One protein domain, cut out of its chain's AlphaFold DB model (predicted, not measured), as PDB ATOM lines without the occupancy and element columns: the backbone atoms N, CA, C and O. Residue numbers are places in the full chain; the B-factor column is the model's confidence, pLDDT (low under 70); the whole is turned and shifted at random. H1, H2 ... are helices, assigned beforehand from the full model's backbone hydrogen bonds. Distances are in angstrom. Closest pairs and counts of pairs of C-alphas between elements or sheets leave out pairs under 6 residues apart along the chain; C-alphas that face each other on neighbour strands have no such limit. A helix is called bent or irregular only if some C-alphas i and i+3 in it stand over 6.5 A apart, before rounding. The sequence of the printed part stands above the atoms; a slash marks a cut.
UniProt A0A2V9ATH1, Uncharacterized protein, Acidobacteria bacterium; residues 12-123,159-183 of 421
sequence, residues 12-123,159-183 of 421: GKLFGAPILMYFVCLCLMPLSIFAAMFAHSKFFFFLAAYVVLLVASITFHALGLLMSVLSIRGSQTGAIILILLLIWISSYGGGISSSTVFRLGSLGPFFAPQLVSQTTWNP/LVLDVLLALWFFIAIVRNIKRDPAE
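What this domain is: This is residues 12 to 123 and 159 to 183 of the 421 residues of an uncharacterized protein of Acidobacteria bacterium (UniProt A0A2V9ATH1). One long helix, H3, runs through the middle, and shorter helices surround it on three sides: H6 along one side, H5 and H4 near opposite ends of H3 on a second, and the bent helix H2 bowed over a third, with little H1 at its start. From the link between H4 and H5 a loop sticks out, residues 98 to 103. The printed part has 137 residues with six named helices, H1 to H6 along the chain, and no named strand; the class is all helix. It is only just loose, close to compact, with a radius of gyration of the C-alphas of 17.2 A and spans of 55 by 41 by 24 A.

How they stand to each other: H3, residues 43 to 70, is the hub, touching five other helices, and the helix packing is mostly aligned, with 3 of 4 tilts shallow. H6, residues 159 to 176, touches H3 at a shallow tilt of 25 degrees, the same way, with the C-alphas of Thr 59 and Ala 166 closest at 4.4 A. H5, residues 109 to 116, touches residues 45 to 57 of H3 at a shallow tilt of 1 degree, opposite ways; the C-alphas of Ala 49 and Ala 112 are closest at 4.4 A. H4, residues 76 to 91, forms a helical hairpin with H3 at a shallow tilt of 29 degrees; residues 64 to 68 of H3 touch residues 76 to 83 of H4, with the C-alphas of Met 67 and Ala 79 closest at 6.2 A. H2, residues 19 to 38, was assigned as one helix by its hydrogen bonds but is bent, C-alphas 27 and 30 being 6.8 A apart; its arms are H2a, residues 19 to 27, and H2b, residues 30 to 38, at a tilt of 37 degrees, only just steep. H2b and H3 form a helical hairpin at a steep tilt of 39 degrees, touching through residues 43 to 46 of H3, with the C-alphas of Ala 36 and Phe 46 closest at 7.0 A. H2a is near H3, with 6 pairs of C-alphas within 10 A. H1, residues 12 to 16, touches residues 58 to 65 of H3, the C-alphas of Leu 14 and Ala 62 being closest at 6.4 A. H4 and H6 are apart. Every O i to N i+4 pair is within hydrogen-bond range in H1, H2a, H2b, H3, H4 and H6; in H5 2 of 4 are, beside 4 of 5 O i to N i+3 pairs.

Where its parts are: H3 is 40.8 A long, from C-alpha 43 at (-0.657, 33.728, -15.982) to C-alpha 70 at (-21.023, 15.325, -46.110). H6 measures 25.8 A and ends at C-alpha 176, (-14.701, 9.905, -46.229), and H4 measures 22.2 A. H5 is only just irregular, with C-alphas 110 and 113 6.6 A apart.

The domain as a whole: The C-alphas of His 40 and Ala 182 are the two farthest apart, at 55.6 A. Residues 124 to 158 are cut out, and C-alphas 123 and 159 are 16.3 A apart across the cut. The link from H4 to H5, 17 residues, is long. The mean pLDDT of the printed part is 80.5; residues 73 to 75, 89 to 101, 105 and 182 are under 70.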
ATOM      1  N   GLY A  12      -3.825  17.991 -43.582       90.31
ATOM      2  CA  GLY A  12      -3.563  19.149 -44.429       90.31
ATOM      3  C   GLY A  12      -4.756  20.100 -44.507       90.31
ATOM      4  O   GLY A  12      -4.567  21.309 -44.463       90.31
ATOM      5  N   LYS A  13      -5.994  19.591 -44.549       90.31
ATOM      6  CA  LYS A  13      -7.192  20.444 -44.494       90.31
ATOM      7  C   LYS A  13      -7.472  20.981 -43.093       90.31
ATOM      8  O   LYS A  13      -7.765  22.162 -42.971       90.31
ATOM      9  N   LEU A  14      -7.355  20.143 -42.063       89.06
ATOM     10  CA  LEU A  14      -7.621  20.514 -40.670       89.06
ATOM     11  C   LEU A  14      -6.690  21.632 -40.180       89.06
ATOM     12  O   LEU A  14      -7.131  22.533 -39.472       89.06
ATOM     13  N   PHE A  15      -5.410  21.575 -40.562       87.31
ATOM     14  CA  PHE A  15      -4.407  22.553 -40.139       87.31
ATOM     15  C   PHE A  15      -4.111  23.628 -41.188       87.31
ATOM     16  O   PHE A  15      -3.815  24.765 -40.831       87.31
ATOM     17  N   GLY A  16      -4.216  23.298 -42.477       84.50
ATOM     18  CA  GLY A  16      -3.893  24.220 -43.565       84.50
ATOM     19  C   GLY A  16      -5.024  25.177 -43.934       84.50
ATOM     20  O   GLY A  16      -4.752  26.337 -44.222       84.50
ATOM     21  N   ALA A  17      -6.293  24.747 -43.900       80.56
ATOM     22  CA  ALA A  17      -7.408  25.631 -44.256       80.56
ATOM     23  C   ALA A  17      -7.593  26.811 -43.274       80.56
ATOM     24  O   ALA A  17      -7.810  27.930 -43.739       80.56
ATOM     25  N   PRO A  18      -7.458  26.628 -41.948       81.62
ATOM     26  CA  PRO A  18      -7.535  27.723 -40.987       81.62
ATOM     27  C   PRO A  18      -6.158  28.320 -40.645       81.62
ATOM     28  O   PRO A  18      -6.033  28.976 -39.614       81.62
ATOM     29  N   ILE A  19      -5.120  28.145 -41.480       83.69
ATOM     30  CA  ILE A  19      -3.763  28.631 -41.159       83.69
ATOM     31  C   ILE A  19      -3.726  30.137 -40.880       83.69
ATOM     32  O   ILE A  19      -3.033  30.580 -39.967       83.69
ATOM     33  N   LEU A  20      -4.537  30.915 -41.605       79.19
ATOM     34  CA  LEU A  20      -4.675  32.351 -41.379       79.19
ATOM     35  C   LEU A  20      -5.321  32.652 -40.021       79.19
ATOM     36  O   LEU A  20      -4.886  33.573 -39.345       79.19
ATOM     37  N   MET A  21      -6.300  31.857 -39.582       77.81
ATOM     38  CA  MET A  21      -6.902  32.008 -38.251       77.81
ATOM     39  C   MET A  21      -5.899  31.675 -37.144       77.81
ATOM     40  O   MET A  21      -5.786  32.432 -36.185       77.81
ATOM     41  N   TYR A  22      -5.116  30.600 -37.289       81.44
ATOM     42  CA  TYR A  22      -4.055  30.283 -36.327       81.44
ATOM     43  C   TYR A  22      -2.979  31.369 -36.284       81.44
ATOM     44  O   TYR A  22      -2.534  31.745 -35.202       81.44
ATOM     45  N   PHE A  23      -2.608  31.912 -37.444       83.12
ATOM     46  CA  PHE A  23      -1.682  33.034 -37.535       83.12
ATOM     47  C   PHE A  23      -2.238  34.282 -36.842       83.12
ATOM     48  O   PHE A  23      -1.546  34.870 -36.018       83.12
ATOM     49  N   VAL A  24      -3.502  34.645 -37.086       82.31
ATOM     50  CA  VAL A  24      -4.170  35.763 -36.400       82.31
ATOM     51  C   VAL A  24      -4.190  35.542 -34.885       82.31
ATOM     52  O   VAL A  24      -3.819  36.446 -34.143       82.31
ATOM     53  N   CYS A  25      -4.537  34.342 -34.408       81.12
ATOM     54  CA  CYS A  25      -4.492  34.016 -32.980       81.12
ATOM     55  C   CYS A  25      -3.087  34.184 -32.381       81.12
ATOM     56  O   CYS A  25      -2.958  34.732 -31.285       81.12
ATOM     57  N   LEU A  26      -2.040  33.752 -33.094       83.88
ATOM     58  CA  LEU A  26      -0.647  33.939 -32.678       83.88
ATOM     59  C   LEU A  26      -0.244  35.419 -32.669       83.88
ATOM     60  O   LEU A  26       0.382  35.868 -31.715       83.88
ATOM     61  N   CYS A  27      -0.643  36.195 -33.678       86.81
ATOM     62  CA  CYS A  27      -0.377  37.634 -33.749       86.81
ATOM     63  C   CYS A  27      -1.105  38.431 -32.660       86.81
ATOM     64  O   CYS A  27      -0.588  39.447 -32.203       86.81
ATOM     65  N   LEU A  28      -2.286  37.981 -32.230       85.31
ATOM     66  CA  LEU A  28      -3.052  38.607 -31.149       85.31
ATOM     67  C   LEU A  28      -2.602  38.153 -29.751       85.31
ATOM     68  O   LEU A  28      -2.976  38.781 -28.761       85.31
ATOM     69  N   MET A  29      -1.780  37.101 -29.648       85.00
ATOM     70  CA  MET A  29      -1.299  36.570 -28.369       85.00
ATOM     71  C   MET A  29      -0.477  37.579 -27.546       85.00
ATOM     72  O   MET A  29      -0.725  37.694 -26.351       85.00
ATOM     73  N   PRO A  30       0.460  38.364 -28.114       86.69
ATOM     74  CA  PRO A  30       1.181  39.373 -27.335       86.69
ATOM     75  C   PRO A  30       0.255  40.453 -26.765       86.69
ATOM     76  O   PRO A  30       0.419  40.864 -25.618       86.69
ATOM     77  N   LEU A  31      -0.744  40.883 -27.546       87.50
ATOM     78  CA  LEU A  31      -1.711  41.895 -27.120       87.50
ATOM     79  C   LEU A  31      -2.569  41.390 -25.955       87.50
ATOM     80  O   LEU A  31      -2.798  42.121 -24.994       87.50
ATOM     81  N   SER A  32      -3.020  40.138 -26.016       85.62
ATOM     82  CA  SER A  32      -3.813  39.540 -24.944       85.62
ATOM     83  C   SER A  32      -2.977  39.237 -23.697       85.62
ATOM     84  O   SER A  32      -3.486  39.427 -22.595       85.62
ATOM     85  N   ILE A  33      -1.699  38.847 -23.838       85.19
ATOM     86  CA  ILE A  33      -0.760  38.720 -22.708       85.19
ATOM     87  C   ILE A  33      -0.631  40.068 -22.004       85.19
ATOM     88  O   ILE A  33      -0.782  40.140 -20.786       85.19
ATOM     89  N   PHE A  34      -0.398  41.138 -22.767       86.69
ATOM     90  CA  PHE A  34      -0.295  42.485 -22.219       86.69
ATOM     91  C   PHE A  34      -1.587  42.875 -21.492       86.69
ATOM     92  O   PHE A  34      -1.543  43.261 -20.327       86.69
ATOM     93  N   ALA A  35      -2.752  42.673 -22.115       85.25
ATOM     94  CA  ALA A  35      -4.043  42.949 -21.485       85.25
ATOM     95  C   ALA A  35      -4.255  42.145 -20.185       85.25
ATOM     96  O   ALA A  35      -4.705  42.701 -19.185       85.25
ATOM     97  N   ALA A  36      -3.883  40.862 -20.165       83.25
ATOM     98  CA  ALA A  36      -3.992  40.001 -18.988       83.25
ATOM     99  C   ALA A  36      -3.058  40.438 -17.847       83.25
ATOM    100  O   ALA A  36      -3.451  40.388 -16.681       83.25
ATOM    101  N   MET A  37      -1.847  40.906 -18.173       84.12
ATOM    102  CA  MET A  37      -0.920  41.476 -17.191       84.12
ATOM    103  C   MET A  37      -1.480  42.758 -16.565       84.12
ATOM    104  O   MET A  37      -1.422  42.906 -15.346       84.12
ATOM    105  N   PHE A  38      -2.072  43.647 -17.371       88.12
ATOM    106  CA  PHE A  38      -2.743  44.860 -16.878       88.12
ATOM    107  C   PHE A  38      -3.980  44.550 -16.033       88.12
ATOM    108  O   PHE A  38      -4.261  45.257 -15.071       88.12
ATOM    109  N   ALA A  39      -4.698  43.476 -16.356       83.00
ATOM    110  CA  ALA A  39      -5.845  43.009 -15.583       83.00
ATOM    111  C   ALA A  39      -5.457  42.267 -14.288       83.00
ATOM    112  O   ALA A  39      -6.341  41.804 -13.569       83.00
ATOM    113  N   HIS A  40      -4.159  42.123 -13.988       84.94
ATOM    114  CA  HIS A  40      -3.642  41.324 -12.872       84.94
ATOM    115  C   HIS A  40      -4.140  39.864 -12.867       84.94
ATOM    116  O   HIS A  40      -4.211  39.218 -11.817       84.94
ATOM    117  N   SER A  41      -4.466  39.315 -14.041       84.69
ATOM    118  CA  SER A  41      -4.863  37.914 -14.181       84.69
ATOM    119  C   SER A  41      -3.675  36.996 -13.900       84.69
ATOM    120  O   SER A  41      -2.541  37.259 -14.309       84.69
ATOM    121  N   LYS A  42      -3.916  35.857 -13.237       87.81
ATOM    122  CA  LYS A  42      -2.855  34.861 -13.043       87.81
ATOM    123  C   LYS A  42      -2.486  34.249 -14.395       87.81
ATOM    124  O   LYS A  42      -3.351  33.733 -15.104       87.81
ATOM    125  N   PHE A  43      -1.190  34.233 -14.710       87.06
ATOM    126  CA  PHE A  43      -0.657  33.728 -15.982       87.06
ATOM    127  C   PHE A  43      -1.155  32.317 -16.341       87.06
ATOM    128  O   PHE A  43      -1.447  32.028 -17.498       87.06
ATOM    129  N   PHE A  44      -1.311  31.446 -15.342       89.69
ATOM    130  CA  PHE A  44      -1.809  30.088 -15.547       89.69
ATOM    131  C   PHE A  44      -3.219  30.041 -16.160       89.69
ATOM    132  O   PHE A  44      -3.448  29.291 -17.106       89.69
ATOM    133  N   PHE A  45      -4.154  30.865 -15.674       88.62
ATOM    134  CA  PHE A  45      -5.520  30.922 -16.207       88.62
ATOM    135  C   PHE A  45      -5.571  31.495 -17.617       88.62
ATOM    136  O   PHE A  45      -6.343  31.028 -18.452       88.62
ATOM    137  N   PHE A  46      -4.703  32.465 -17.891       89.00
ATOM    138  CA  PHE A  46      -4.516  32.995 -19.231       89.00
ATOM    139  C   PHE A  46      -4.045  31.908 -20.210       89.00
ATOM    140  O   PHE A  46      -4.652  31.718 -21.264       89.00
ATOM    141  N   LEU A  47      -3.015  31.138 -19.841       89.88
ATOM    142  CA  LEU A  47      -2.528  30.026 -20.659       89.88
ATOM    143  C   LEU A  47      -3.615  28.960 -20.862       89.88
ATOM    144  O   LEU A  47      -3.829  28.496 -21.981       89.88
ATOM    145  N   ALA A  48      -4.337  28.604 -19.800       90.38
ATOM    146  CA  ALA A  48      -5.429  27.643 -19.865       90.38
ATOM    147  C   ALA A  48      -6.554  28.119 -20.810       90.38
ATOM    148  O   ALA A  48      -7.061  27.332 -21.607       90.38
ATOM    149  N   ALA A  49      -6.891  29.412 -20.806       88.75
ATOM    150  CA  ALA A  49      -7.883  29.985 -21.718       88.75
ATOM    151  C   ALA A  49      -7.456  29.843 -23.186       88.75
ATOM    152  O   ALA A  49      -8.262  29.459 -24.033       88.75
ATOM    153  N   TYR A  50      -6.172  30.064 -23.477       87.88
ATOM    154  CA  TYR A  50      -5.601  29.844 -24.807       87.88
ATOM    155  C   TYR A  50      -5.664  28.384 -25.251       87.88
ATOM    156  O   TYR A  50      -6.003  28.103 -26.402       87.88
ATOM    157  N   VAL A  51      -5.376  27.451 -24.341       90.62
ATOM    158  CA  VAL A  51      -5.486  26.016 -24.625       90.62
ATOM    159  C   VAL A  51      -6.932  25.639 -24.954       90.62
ATOM    160  O   VAL A  51      -7.151  24.953 -25.949       90.62
ATOM    161  N   VAL A  52      -7.919  26.126 -24.190       89.44
ATOM    162  CA  VAL A  52      -9.347  25.895 -24.486       89.44
ATOM    163  C   VAL A  52      -9.715  26.440 -25.861       89.44
ATOM    164  O   VAL A  52     -10.297  25.713 -26.658       89.44
ATOM    165  N   LEU A  53      -9.349  27.689 -26.171       87.75
ATOM    166  CA  LEU A  53      -9.643  28.291 -27.474       87.75
ATOM    167  C   LEU A  53      -9.055  27.474 -28.624       87.75
ATOM    168  O   LEU A  53      -9.743  27.222 -29.613       87.75
ATOM    169  N   LEU A  54      -7.800  27.044 -28.490       87.50
ATOM    170  CA  LEU A  54      -7.118  26.257 -29.508       87.50
ATOM    171  C   LEU A  54      -7.804  24.903 -29.715       87.50
ATOM    172  O   LEU A  54      -8.149  24.554 -30.843       87.50
ATOM    173  N   VAL A  55      -8.017  24.151 -28.633       90.56
ATOM    174  CA  VAL A  55      -8.596  22.804 -28.686       90.56
ATOM    175  C   VAL A  55     -10.039  22.858 -29.187       90.56
ATOM    176  O   VAL A  55     -10.369  22.160 -30.144       90.56
ATOM    177  N   ALA A  56     -10.872  23.746 -28.641       87.25
ATOM    178  CA  ALA A  56     -12.249  23.920 -29.091       87.25
ATOM    179  C   ALA A  56     -12.310  24.356 -30.565       87.25
ATOM    180  O   ALA A  56     -13.111  23.826 -31.335       87.25
ATOM    181  N   SER A  57     -11.429  25.265 -31.003       86.94
ATOM    182  CA  SER A  57     -11.340  25.660 -32.415       86.94
ATOM    183  C   SER A  57     -11.012  24.470 -33.316       86.94
ATOM    184  O   SER A  57     -11.615  24.338 -34.381       86.94
ATOM    185  N   ILE A  58     -10.088  23.592 -32.912       89.44
ATOM    186  CA  ILE A  58      -9.771  22.368 -33.662       89.44
ATOM    187  C   ILE A  58     -11.009  21.468 -33.746       89.44
ATOM    188  O   ILE A  58     -11.330  20.980 -34.831       89.44
ATOM    189  N   THR A  59     -11.744  21.292 -32.647       90.81
ATOM    190  CA  THR A  59     -12.971  20.481 -32.598       90.81
ATOM    191  C   THR A  59     -14.055  21.017 -33.529       90.81
ATOM    192  O   THR A  59     -14.580  20.274 -34.363       90.81
ATOM    193  N   PHE A  60     -14.368  22.313 -33.449       87.56
ATOM    194  CA  PHE A  60     -15.363  22.947 -34.319       87.56
ATOM    195  C   PHE A  60     -14.916  22.973 -35.782       87.56
ATOM    196  O   PHE A  60     -15.745  22.798 -36.676       87.56
ATOM    197  N   HIS A  61     -13.617  23.123 -36.055       88.50
ATOM    198  CA  HIS A  61     -13.095  23.034 -37.415       88.50
ATOM    199  C   HIS A  61     -13.180  21.606 -37.967       88.50
ATOM    200  O   HIS A  61     -13.586  21.421 -39.113       88.50
ATOM    201  N   ALA A  62     -12.882  20.585 -37.156       91.12
ATOM    202  CA  ALA A  62     -13.073  19.184 -37.524       91.12
ATOM    203  C   ALA A  62     -14.552  18.887 -37.820       91.12
ATOM    204  O   ALA A  62     -14.867  18.269 -38.837       91.12
ATOM    205  N   LEU A  63     -15.473  19.385 -36.992       89.56
ATOM    206  CA  LEU A  63     -16.911  19.274 -37.239       89.56
ATOM    207  C   LEU A  63     -17.322  19.990 -38.535       89.56
ATOM    208  O   LEU A  63     -18.053  19.426 -39.349       89.56
ATOM    209  N   GLY A  64     -16.836  21.211 -38.756       87.69
ATOM    210  CA  GLY A  64     -17.119  21.986 -39.964       87.69
ATOM    211  C   GLY A  64     -16.603  21.309 -41.230       87.69
ATOM    212  O   GLY A  64     -17.325  21.209 -42.223       87.69
ATOM    213  N   LEU A  65     -15.390  20.761 -41.179       88.88
ATOM    214  CA  LEU A  65     -14.803  19.986 -42.265       88.88
ATOM    215  C   LEU A  65     -15.600  18.701 -42.522       88.88
ATOM    216  O   LEU A  65     -15.880  18.381 -43.676       88.88
ATOM    217  N   LEU A  66     -16.020  17.996 -41.469       88.31
ATOM    218  CA  LEU A  66     -16.880  16.821 -41.582       88.31
ATOM    219  C   LEU A  66     -18.201  17.169 -42.281       88.31
ATOM    220  O   LEU A  66     -18.568  16.535 -43.268       88.31
ATOM    221  N   MET A  67     -18.889  18.215 -41.824       85.31
ATOM    222  CA  MET A  67     -20.133  18.689 -42.433       85.31
ATOM    223  C   MET A  67     -19.931  19.131 -43.887       85.31
ATOM    224  O   MET A  67     -20.758  18.815 -44.741       85.31
ATOM    225  N   SER A  68     -18.811  19.792 -44.193       84.81
ATOM    226  CA  SER A  68     -18.452  20.178 -45.560       84.81
ATOM    227  C   SER A  68     -18.255  18.966 -46.470       84.81
ATOM    228  O   SER A  68     -18.692  19.025 -47.618       84.81
ATOM    229  N   VAL A  69     -17.625  17.891 -45.982       83.62
ATOM    230  CA  VAL A  69     -17.456  16.636 -46.735       83.62
ATOM    231  C   VAL A  69     -18.809  15.969 -46.985       83.62
ATOM    232  O   VAL A  69     -19.038  15.449 -48.069       83.62
ATOM    233  N   LEU A  70     -19.725  16.004 -46.015       76.81
ATOM    234  CA  LEU A  70     -21.023  15.325 -46.110       76.81
ATOM    235  C   LEU A  70     -22.091  16.103 -46.883       76.81
ATOM    236  O   LEU A  70     -23.079  15.505 -47.326       76.81
ATOM    237  N   SER A  71     -21.944  17.425 -46.982       77.69
ATOM    238  CA  SER A  71     -22.910  18.283 -47.664       77.69
ATOM    239  C   SER A  71     -22.892  18.032 -49.171       77.69
ATOM    240  O   SER A  71     -21.837  17.935 -49.798       77.69
ATOM    241  N   ILE A  72     -24.078  17.944 -49.771       70.88
ATOM    242  CA  ILE A  72     -24.211  17.888 -51.229       70.88
ATOM    243  C   ILE A  72     -23.988  19.309 -51.764       70.88
ATOM    244  O   ILE A  72     -24.325  20.290 -51.093       70.88
ATOM    245  N   ARG A  73     -23.435  19.441 -52.978       61.72
ATOM    246  CA  ARG A  73     -23.300  20.742 -53.657       61.72
ATOM    247  C   ARG A  73     -24.650  21.479 -53.628       61.72
ATOM    248  O   ARG A  73     -25.633  20.970 -54.154       61.72
ATOM    249  N   GLY A  74     -24.688  22.644 -52.975       55.84
ATOM    250  CA  GLY A  74     -25.895  23.465 -52.794       55.84
ATOM    251  C   GLY A  74     -26.576  23.382 -51.417       55.84
ATOM    252  O   GLY A  74     -27.409  24.232 -51.127       55.84
ATOM    253  N   SER A  75     -26.210  22.444 -50.529       67.94
ATOM    254  CA  SER A  75     -26.763  22.355 -49.157       67.94
ATOM    255  C   SER A  75     -25.856  22.960 -48.075       67.94
ATOM    256  O   SER A  75     -26.064  22.723 -46.882       67.94
ATOM    257  N   GLN A  76     -24.823  23.707 -48.473       73.12
ATOM    258  CA  GLN A  76     -23.804  24.235 -47.561       73.12
ATOM    259  C   GLN A  76     -24.383  25.241 -46.564       73.12
ATOM    260  O   GLN A  76     -24.008  25.220 -45.397       73.12
ATOM    261  N   THR A  77     -25.368  26.040 -46.979       70.56
ATOM    262  CA  THR A  77     -26.060  26.991 -46.098       70.56
ATOM    263  C   THR A  77     -26.708  26.293 -44.903       70.56
ATOM    264  O   THR A  77     -26.569  26.758 -43.778       70.56
ATOM    265  N   GLY A  78     -27.344  25.133 -45.108       70.38
ATOM    266  CA  GLY A  78     -27.941  24.357 -44.016       70.38
ATOM    267  C   GLY A  78     -26.899  23.789 -43.049       70.38
ATOM    268  O   GLY A  78     -27.108  23.805 -41.841       70.38
ATOM    269  N   ALA A  79     -25.750  23.344 -43.566       74.62
ATOM    270  CA  ALA A  79     -24.636  22.889 -42.735       74.62
ATOM    271  C   ALA A  79     -24.036  24.035 -41.904       74.62
ATOM    272  O   ALA A  79     -23.771  23.851 -40.720       74.62
ATOM    273  N   ILE A  80     -23.873  25.218 -42.504       76.56
ATOM    274  CA  ILE A  80     -23.388  26.421 -41.816       76.56
ATOM    275  C   ILE A  80     -24.375  26.840 -40.723       76.56
ATOM    276  O   ILE A  80     -23.959  27.029 -39.585       76.56
ATOM    277  N   ILE A  81     -25.674  26.923 -41.033       76.06
ATOM    278  CA  ILE A  81     -26.712  27.256 -40.046       76.06
ATOM    279  C   ILE A  81     -26.708  26.243 -38.897       76.06
ATOM    280  O   ILE A  81     -26.773  26.647 -37.742       76.06
ATOM    281  N   LEU A  82     -26.576  24.944 -39.188       75.88
ATOM    282  CA  LEU A  82     -26.496  23.916 -38.152       75.88
ATOM    283  C   LEU A  82     -25.274  24.115 -37.249       75.88
ATOM    284  O   LEU A  82     -25.406  24.039 -36.036       75.88
ATOM    285  N   ILE A  83     -24.099  24.387 -37.822       78.88
ATOM    286  CA  ILE A  83     -22.879  24.645 -37.044       78.88
ATOM    287  C   ILE A  83     -23.051  25.894 -36.179       78.88
ATOM    288  O   ILE A  83     -22.733  25.851 -34.997       78.88
ATOM    289  N   LEU A  84     -23.594  26.981 -36.731       79.19
ATOM    290  CA  LEU A  84     -23.857  28.208 -35.979       79.19
ATOM    291  C   LEU A  84     -24.855  27.976 -34.843       79.19
ATOM    292  O   LEU A  84     -24.650  28.481 -33.746       79.19
ATOM    293  N   LEU A  85     -25.898  27.181 -35.080       77.44
ATOM    294  CA  LEU A  85     -26.881  26.818 -34.065       77.44
ATOM    295  C   LEU A  85     -26.262  25.931 -32.979       77.44
ATOM    296  O   LEU A  85     -26.526  26.152 -31.802       77.44
ATOM    297  N   LEU A  86     -25.398  24.980 -33.344       74.25
ATOM    298  CA  LEU A  86     -24.657  24.161 -32.381       74.25
ATOM    299  C   LEU A  86     -23.720  25.016 -31.528       74.25
ATOM    300  O   LEU A  86     -23.730  24.873 -30.312       74.25
ATOM    301  N   ILE A  87     -22.974  25.933 -32.150       75.81
ATOM    302  CA  ILE A  87     -22.130  26.901 -31.447       75.81
ATOM    303  C   ILE A  87     -22.989  27.759 -30.514       75.81
ATOM    304  O   ILE A  87     -22.635  27.951 -29.358       75.81
ATOM    305  N   TRP A  88     -24.134  28.262 -30.978       72.31
ATOM    306  CA  TRP A  88     -25.018  29.099 -30.169       72.31
ATOM    307  C   TRP A  88     -25.577  28.351 -28.951       72.31
ATOM    308  O   TRP A  88     -25.474  28.859 -27.837       72.31
ATOM    309  N   ILE A  89     -26.085  27.125 -29.135       67.81
ATOM    310  CA  ILE A  89     -26.564  26.270 -28.034       67.81
ATOM    311  C   ILE A  89     -25.435  26.009 -27.037       67.81
ATOM    312  O   ILE A  89     -25.644  26.101 -25.830       67.81
ATOM    313  N   SER A  90     -24.237  25.708 -27.534       65.75
ATOM    314  CA  SER A  90     -23.085  25.394 -26.694       65.75
ATOM    315  C   SER A  90     -22.565  26.631 -25.931       65.75
ATOM    316  O   SER A  90     -22.062  26.517 -24.814       65.75
ATOM    317  N   SER A  91     -22.784  27.824 -26.494       61.88
ATOM    318  CA  SER A  91     -22.453  29.130 -25.903       61.88
ATOM    319  C   SER A  91     -23.482  29.637 -24.898       61.88
ATOM    320  O   SER A  91     -23.174  30.546 -24.128       61.88
ATOM    321  N   TYR A  92     -24.702  29.090 -24.892       58.97
ATOM    322  CA  TYR A  92     -25.757  29.488 -23.961       58.97
ATOM    323  C   TYR A  92     -25.488  28.906 -22.561       58.97
ATOM    324  O   TYR A  92     -26.227  28.079 -22.024       58.97
ATOM    325  N   GLY A  93     -24.403  29.370 -21.938       50.75
ATOM    326  CA  GLY A  93     -23.931  28.990 -20.606       50.75
ATOM    327  C   GLY A  93     -24.787  29.513 -19.451       50.75
ATOM    328  O   GLY A  93     -24.314  29.515 -18.322       50.75
ATOM    329  N   GLY A  94     -26.010  29.980 -19.717       45.53
ATOM    330  CA  GLY A  94     -26.954  30.468 -18.709       45.53
ATOM    331  C   GLY A  94     -28.220  29.625 -18.561       45.53
ATOM    332  O   GLY A  94     -28.988  29.901 -17.647       45.53
ATOM    333  N   GLY A  95     -28.454  28.634 -19.435       43.56
ATOM    334  CA  GLY A  95     -29.666  27.799 -19.412       43.56
ATOM    335  C   GLY A  95     -29.430  26.304 -19.216       43.56
ATOM    336  O   GLY A  95     -30.321  25.640 -18.708       43.56
ATOM    337  N   ILE A  96     -28.260  25.770 -19.599       46.00
ATOM    338  CA  ILE A  96     -27.905  24.348 -19.401       46.00
ATOM    339  C   ILE A  96     -27.090  24.167 -18.113       46.00
ATOM    340  O   ILE A  96     -27.409  23.285 -17.330       46.00
ATOM    341  N   SER A  97     -26.131  25.056 -17.837       45.19
ATOM    342  CA  SER A  97     -25.341  25.088 -16.586       45.19
ATOM    343  C   SER A  97     -26.177  25.401 -15.336       45.19
ATOM    344  O   SER A  97     -25.807  25.032 -14.226       45.19
ATOM    345  N   SER A  98     -27.305  26.087 -15.530       45.47
ATOM    346  CA  SER A  98     -28.340  26.367 -14.533       45.47
ATOM    347  C   SER A  98     -29.560  25.459 -14.696       45.47
ATOM    348  O   SER A  98     -30.486  25.545 -13.886       45.47
ATOM    349  N   SER A  99     -29.587  24.605 -15.733       51.62
ATOM    350  CA  SER A  99     -30.643  23.608 -15.831       51.62
ATOM    351  C   SER A  99     -30.488  22.683 -14.640       51.62
ATOM    352  O   SER A  99     -29.409  22.177 -14.338       51.62
ATOM    353  N   THR A 100     -31.596  22.446 -13.965       57.75
ATOM    354  CA  THR A 100     -31.710  21.491 -12.870       57.75
ATOM    355  C   THR A 100     -31.218  20.086 -13.240       57.75
ATOM    356  O   THR A 100     -30.846  19.321 -12.352       57.75
ATOM    357  N   VAL A 101     -31.146  19.791 -14.541       68.38
ATOM    358  CA  VAL A 101     -31.026  18.456 -15.125       68.38
ATOM    359  C   VAL A 101     -29.578  18.056 -15.448       68.38
ATOM    360  O   VAL A 101     -29.157  16.951 -15.109       68.38
ATOM    361  N   PHE A 102     -28.775  18.937 -16.064       72.06
ATOM    362  CA  PHE A 102     -27.359  18.670 -16.361       72.06
ATOM    363  C   PHE A 102     -26.430  19.635 -15.633       72.06
ATOM    364  O   PHE A 102     -26.497  20.842 -15.832       72.06
ATOM    365  N   ARG A 103     -25.481  19.094 -14.865       71.69
ATOM    366  CA  ARG A 103     -24.406  19.863 -14.215       71.69
ATOM    367  C   ARG A 103     -23.149  19.888 -15.087       71.69
ATOM    368  O   ARG A 103     -22.072  19.477 -14.653       71.69
ATOM    369  N   LEU A 104     -23.332  20.332 -16.330       71.81
ATOM    370  CA  LEU A 104     -22.273  20.551 -17.309       71.81
ATOM    371  C   LEU A 104     -22.207  22.043 -17.649       71.81
ATOM    372  O   LEU A 104     -23.211  22.644 -18.040       71.81
ATOM    373  N   GLY A 105     -21.027  22.632 -17.492       69.56
ATOM    374  CA  GLY A 105     -20.710  23.993 -17.894       69.56
ATOM    375  C   GLY A 105     -20.823  24.195 -19.407       69.56
ATOM    376  O   GLY A 105     -21.108  23.273 -20.174       69.56
ATOM    377  N   SER A 106     -20.625  25.433 -19.855       73.56
ATOM    378  CA  SER A 106     -20.735  25.775 -21.276       73.56
ATOM    379  C   SER A 106     -19.757  24.958 -22.120       73.56
ATOM    380  O   SER A 106     -18.545  25.066 -21.950       73.56
ATOM    381  N   LEU A 107     -20.270  24.199 -23.083       73.69
ATOM    382  CA  LEU A 107     -19.427  23.483 -24.029       73.69
ATOM    383  C   LEU A 107     -18.937  24.457 -25.106       73.69
ATOM    384  O   LEU A 107     -19.712  24.943 -25.922       73.69
ATOM    385  N   GLY A 108     -17.643  24.753 -25.139       74.06
ATOM    386  CA  GLY A 108     -17.021  25.415 -26.284       74.06
ATOM    387  C   GLY A 108     -16.108  26.591 -25.945       74.06
ATOM    388  O   GLY A 108     -15.821  26.873 -24.780       74.06
ATOM    389  N   PRO A 109     -15.635  27.311 -26.980       73.69
ATOM    390  CA  PRO A 109     -14.540  28.270 -26.840       73.69
ATOM    391  C   PRO A 109     -14.910  29.486 -25.979       73.69
ATOM    392  O   PRO A 109     -14.032  30.154 -25.439       73.69
ATOM    393  N   PHE A 110     -16.204  29.763 -25.807       78.00
ATOM    394  CA  PHE A 110     -16.709  30.899 -25.032       78.00
ATOM    395  C   PHE A 110     -16.563  30.735 -23.515       78.00
ATOM    396  O   PHE A 110     -16.827  31.683 -22.781       78.00
ATOM    397  N   PHE A 111     -16.078  29.584 -23.044       81.25
ATOM    398  CA  PHE A 111     -15.619  29.414 -21.666       81.25
ATOM    399  C   PHE A 111     -14.305  30.170 -21.381       81.25
ATOM    400  O   PHE A 111     -14.026  30.552 -20.245       81.25
ATOM    401  N   ALA A 112     -13.486  30.438 -22.406       84.69
ATOM    402  CA  ALA A 112     -12.155  31.022 -22.230       84.69
ATOM    403  C   ALA A 112     -12.136  32.382 -21.491       84.69
ATOM    404  O   ALA A 112     -11.313  32.530 -20.586       84.69
ATOM    405  N   PRO A 113     -13.036  33.352 -21.766       82.56
ATOM    406  CA  PRO A 113     -13.109  34.595 -20.992       82.56
ATOM    407  C   PRO A 113     -13.408  34.368 -19.505       82.56
ATOM    408  O   PRO A 113     -12.818  35.034 -18.657       82.56
ATOM    409  N   GLN A 114     -14.275  33.400 -19.180       82.19
ATOM    410  CA  GLN A 114     -14.608  33.066 -17.791       82.19
ATOM    411  C   GLN A 114     -13.403  32.480 -17.054       82.19
ATOM    412  O   GLN A 114     -13.231  32.713 -15.856       82.19
ATOM    413  N   LEU A 115     -12.543  31.745 -17.765       85.56
ATOM    414  CA  LEU A 115     -11.326  31.169 -17.208       85.56
ATOM    415  C   LEU A 115     -10.290  32.248 -16.857       85.56
ATOM    416  O   LEU A 115      -9.680  32.169 -15.797       85.56
ATOM    417  N   VAL A 116     -10.141  33.289 -17.685       85.88
ATOM    418  CA  VAL A 116      -9.213  34.411 -17.426       85.88
ATOM    419  C   VAL A 116      -9.612  35.221 -16.187       85.88
ATOM    420  O   VAL A 116      -8.739  35.746 -15.494       85.88
ATOM    421  N   SER A 117     -10.910  35.296 -15.871       82.75
ATOM    422  CA  SER A 117     -11.402  35.989 -14.675       82.75
ATOM    423  C   SER A 117     -11.248  35.186 -13.377       82.75
ATOM    424  O   SER A 117     -11.667  35.656 -12.321       82.75
ATOM    425  N   GLN A 118     -10.685  33.973 -13.425       83.56
ATOM    426  CA  GLN A 118     -10.548  33.130 -12.241       83.56
ATOM    427  C   GLN A 118      -9.393  33.550 -11.342       83.56
ATOM    428  O   GLN A 118      -8.302  33.917 -11.779       83.56
ATOM    429  N   THR A 119      -9.633  33.416 -10.042       81.62
ATOM    430  CA  THR A 119      -8.638  33.669  -9.000       81.62
ATOM    431  C   THR A 119      -8.159  32.383  -8.336       81.62
ATOM    432  O   THR A 119      -7.053  32.364  -7.793       81.62
ATOM    433  N   THR A 120      -8.917  31.289  -8.415       83.62
ATOM    434  CA  THR A 120      -8.614  30.011  -7.753       83.62
ATOM    435  C   THR A 120      -8.980  28.828  -8.643       83.62
ATOM    436  O   THR A 120      -9.878  28.918  -9.474       83.62
ATOM    437  N   TRP A 121      -8.223  27.736  -8.518       84.94
ATOM    438  CA  TRP A 121      -8.485  26.473  -9.218       84.94
ATOM    439  C   TRP A 121      -9.348  25.526  -8.381       84.94
ATOM    440  O   TRP A 121      -9.827  24.511  -8.882       84.94
ATOM    441  N   ASN A 122      -9.506  25.815  -7.087       84.00
ATOM    442  CA  ASN A 122     -10.200  24.940  -6.161       84.00
ATOM    443  C   ASN A 122     -11.712  24.979  -6.448       84.00
ATOM    444  O   ASN A 122     -12.331  26.013  -6.198       84.00
ATOM    445  N   PRO A 123     -12.337  23.875  -6.906       78.25
ATOM    446  CA  PRO A 123     -13.758  23.861  -7.262       78.25
ATOM    447  C   PRO A 123     -14.669  24.321  -6.120       78.25
ATOM    448  O   PRO A 123     -15.675  24.973  -6.364       78.25
ATOM    449  N   LEU A 159     -11.613  20.213 -21.949       92.12
ATOM    450  CA  LEU A 159     -10.455  19.814 -22.748       92.12
ATOM    451  C   LEU A 159     -10.531  18.343 -23.171       92.12
ATOM    452  O   LEU A 159     -10.313  18.025 -24.339       92.12
ATOM    453  N   VAL A 160     -10.854  17.440 -22.241       93.38
ATOM    454  CA  VAL A 160     -10.981  16.008 -22.546       93.38
ATOM    455  C   VAL A 160     -12.143  15.759 -23.506       93.38
ATOM    456  O   VAL A 160     -11.971  15.022 -24.479       93.38
ATOM    457  N   LEU A 161     -13.305  16.372 -23.274       91.50
ATOM    458  CA  LEU A 161     -14.472  16.219 -24.145       91.50
ATOM    459  C   LEU A 161     -14.194  16.736 -25.557       91.50
ATOM    460  O   LEU A 161     -14.478  16.024 -26.520       91.50
ATOM    461  N   ASP A 162     -13.592  17.917 -25.687       91.00
ATOM    462  CA  ASP A 162     -13.264  18.504 -26.982       91.00
ATOM    463  C   ASP A 162     -12.252  17.645 -27.743       91.00
ATOM    464  O   ASP A 162     -12.471  17.354 -28.918       91.00
ATOM    465  N   VAL A 163     -11.189  17.164 -27.088       93.81
ATOM    466  CA  VAL A 163     -10.215  16.264 -27.727       93.81
ATOM    467  C   VAL A 163     -10.889  14.974 -28.196       93.81
ATOM    468  O   VAL A 163     -10.685  14.553 -29.336       93.81
ATOM    469  N   LEU A 164     -11.715  14.345 -27.357       94.75
ATOM    470  CA  LEU A 164     -12.410  13.108 -27.725       94.75
ATOM    471  C   LEU A 164     -13.391  13.329 -28.884       94.75
ATOM    472  O   LEU A 164     -13.433  12.519 -29.812       94.75
ATOM    473  N   LEU A 165     -14.141  14.431 -28.877       91.19
ATOM    474  CA  LEU A 165     -15.041  14.800 -29.971       91.19
ATOM    475  C   LEU A 165     -14.273  15.102 -31.262       91.19
ATOM    476  O   LEU A 165     -14.647  14.603 -32.324       91.19
ATOM    477  N   ALA A 166     -13.167  15.846 -31.179       92.12
ATOM    478  CA  ALA A 166     -12.297  16.118 -32.318       92.12
ATOM    479  C   ALA A 166     -11.768  14.819 -32.933       92.12
ATOM    480  O   ALA A 166     -11.798  14.668 -34.154       92.12
ATOM    481  N   LEU A 167     -11.347  13.856 -32.106       94.25
ATOM    482  CA  LEU A 167     -10.897  12.541 -32.566       94.25
ATOM    483  C   LEU A 167     -12.015  11.777 -33.284       94.25
ATOM    484  O   LEU A 167     -11.775  11.230 -34.362       94.25
ATOM    485  N   TRP A 168     -13.238  11.778 -32.745       93.56
ATOM    486  CA  TRP A 168     -14.392  11.176 -33.417       93.56
ATOM    487  C   TRP A 168     -14.630  11.801 -34.796       93.56
ATOM    488  O   TRP A 168     -14.655  11.084 -35.802       93.56
ATOM    489  N   PHE A 169     -14.718  13.132 -34.876       92.25
ATOM    490  CA  PHE A 169     -14.918  13.833 -36.147       92.25
ATOM    491  C   PHE A 169     -13.771  13.586 -37.128       92.25
ATOM    492  O   PHE A 169     -14.007  13.347 -38.314       92.25
ATOM    493  N   PHE A 170     -12.532  13.573 -36.642       92.56
ATOM    494  CA  PHE A 170     -11.354  13.325 -37.459       92.56
ATOM    495  C   PHE A 170     -11.358  11.916 -38.066       92.56
ATOM    496  O   PHE A 170     -11.101  11.764 -39.261       92.56
ATOM    497  N   ILE A 171     -11.739  10.893 -37.292       92.44
ATOM    498  CA  ILE A 171     -11.915   9.522 -37.799       92.44
ATOM    499  C   ILE A 171     -12.937   9.497 -38.947       92.44
ATOM    500  O   ILE A 171     -12.687   8.865 -39.981       92.44
ATOM    501  N   ALA A 172     -14.063  10.202 -38.805       89.31
ATOM    502  CA  ALA A 172     -15.071  10.293 -39.860       89.31
ATOM    503  C   ALA A 172     -14.546  11.010 -41.116       89.31
ATOM    504  O   ALA A 172     -14.824  10.574 -42.237       89.31
ATOM    505  N   ILE A 173     -13.754  12.073 -40.951       90.62
ATOM    506  CA  ILE A 173     -13.140  12.809 -42.065       90.62
ATOM    507  C   ILE A 173     -12.169  11.913 -42.834       90.62
ATOM    508  O   ILE A 173     -12.329  11.750 -44.043       90.62
ATOM    509  N   VAL A 174     -11.190  11.303 -42.154       91.44
ATOM    510  CA  VAL A 174     -10.149  10.465 -42.784       91.44
ATOM    511  C   VAL A 174     -10.773   9.349 -43.623       91.44
ATOM    512  O   VAL A 174     -10.292   9.038 -44.714       91.44
ATOM    513  N   ARG A 175     -11.883   8.780 -43.149       86.88
ATOM    514  CA  ARG A 175     -12.620   7.726 -43.850       86.88
ATOM    515  C   ARG A 175     -13.290   8.206 -45.141       86.88
ATOM    516  O   ARG A 175     -13.343   7.445 -46.107       86.88
ATOM    517  N   ASN A 176     -13.822   9.427 -45.157       85.69
ATOM    518  CA  ASN A 176     -14.701   9.905 -46.229       85.69
ATOM    519  C   ASN A 176     -14.031  10.877 -47.205       85.69
ATOM    520  O   ASN A 176     -14.504  11.021 -48.323       85.69
ATOM    521  N   ILE A 177     -12.906  11.497 -46.847       86.31
ATOM    522  CA  ILE A 177     -12.310  12.603 -47.615       86.31
ATOM    523  C   ILE A 177     -11.928  12.262 -49.068       86.31
ATOM    524  O   ILE A 177     -11.858  13.158 -49.907       86.31
ATOM    525  N   LYS A 178     -11.676  10.983 -49.374       85.19
ATOM    526  CA  LYS A 178     -11.348  10.491 -50.725       85.19
ATOM    527  C   LYS A 178     -12.456   9.682 -51.393       85.19
ATOM    528  O   LYS A 178     -12.261   9.219 -52.512       85.19
ATOM    529  N   ARG A 179     -13.559   9.431 -50.691       81.31
ATOM    530  CA  ARG A 179     -14.646   8.615 -51.232       81.31
ATOM    531  C   ARG A 179     -15.513   9.454 -52.160       81.31
ATOM    532  O   ARG A 179     -15.555  10.682 -52.052       81.31
ATOM    533  N   ASP A 180     -16.213   8.783 -53.058       75.88
ATOM    534  CA  ASP A 180     -17.245   9.443 -53.840       75.88
ATOM    535  C   ASP A 180     -18.456   9.752 -52.950       75.88
ATOM    536  O   ASP A 180     -18.754   8.977 -52.036       75.88
ATOM    537  N   PRO A 181     -19.201  10.845 -53.210       70.12
ATOM    538  CA  PRO A 181     -20.360  11.209 -52.397       70.12
ATOM    539  C   PRO A 181     -21.452  10.142 -52.301       70.12
ATOM    540  O   PRO A 181     -22.189  10.104 -51.315       70.12
ATOM    541  N   ALA A 182     -21.546   9.271 -53.308       66.62
ATOM    542  CA  ALA A 182     -22.445   8.120 -53.298       66.62
ATOM    543  C   ALA A 182     -22.018   7.045 -52.278       66.62
ATOM    544  O   ALA A 182     -22.861   6.335 -51.739       66.62
ATOM    545  N   GLU A 183     -20.726   6.972 -51.946       71.25
ATOM    546  CA  GLU A 183     -20.134   5.963 -51.061       71.25
ATOM    547  C   GLU A 183     -19.768   6.493 -49.664       71.25
ATOM    548  O   GLU A 183     -19.044   5.829 -48.909       71.25
TER     549      GLU A 183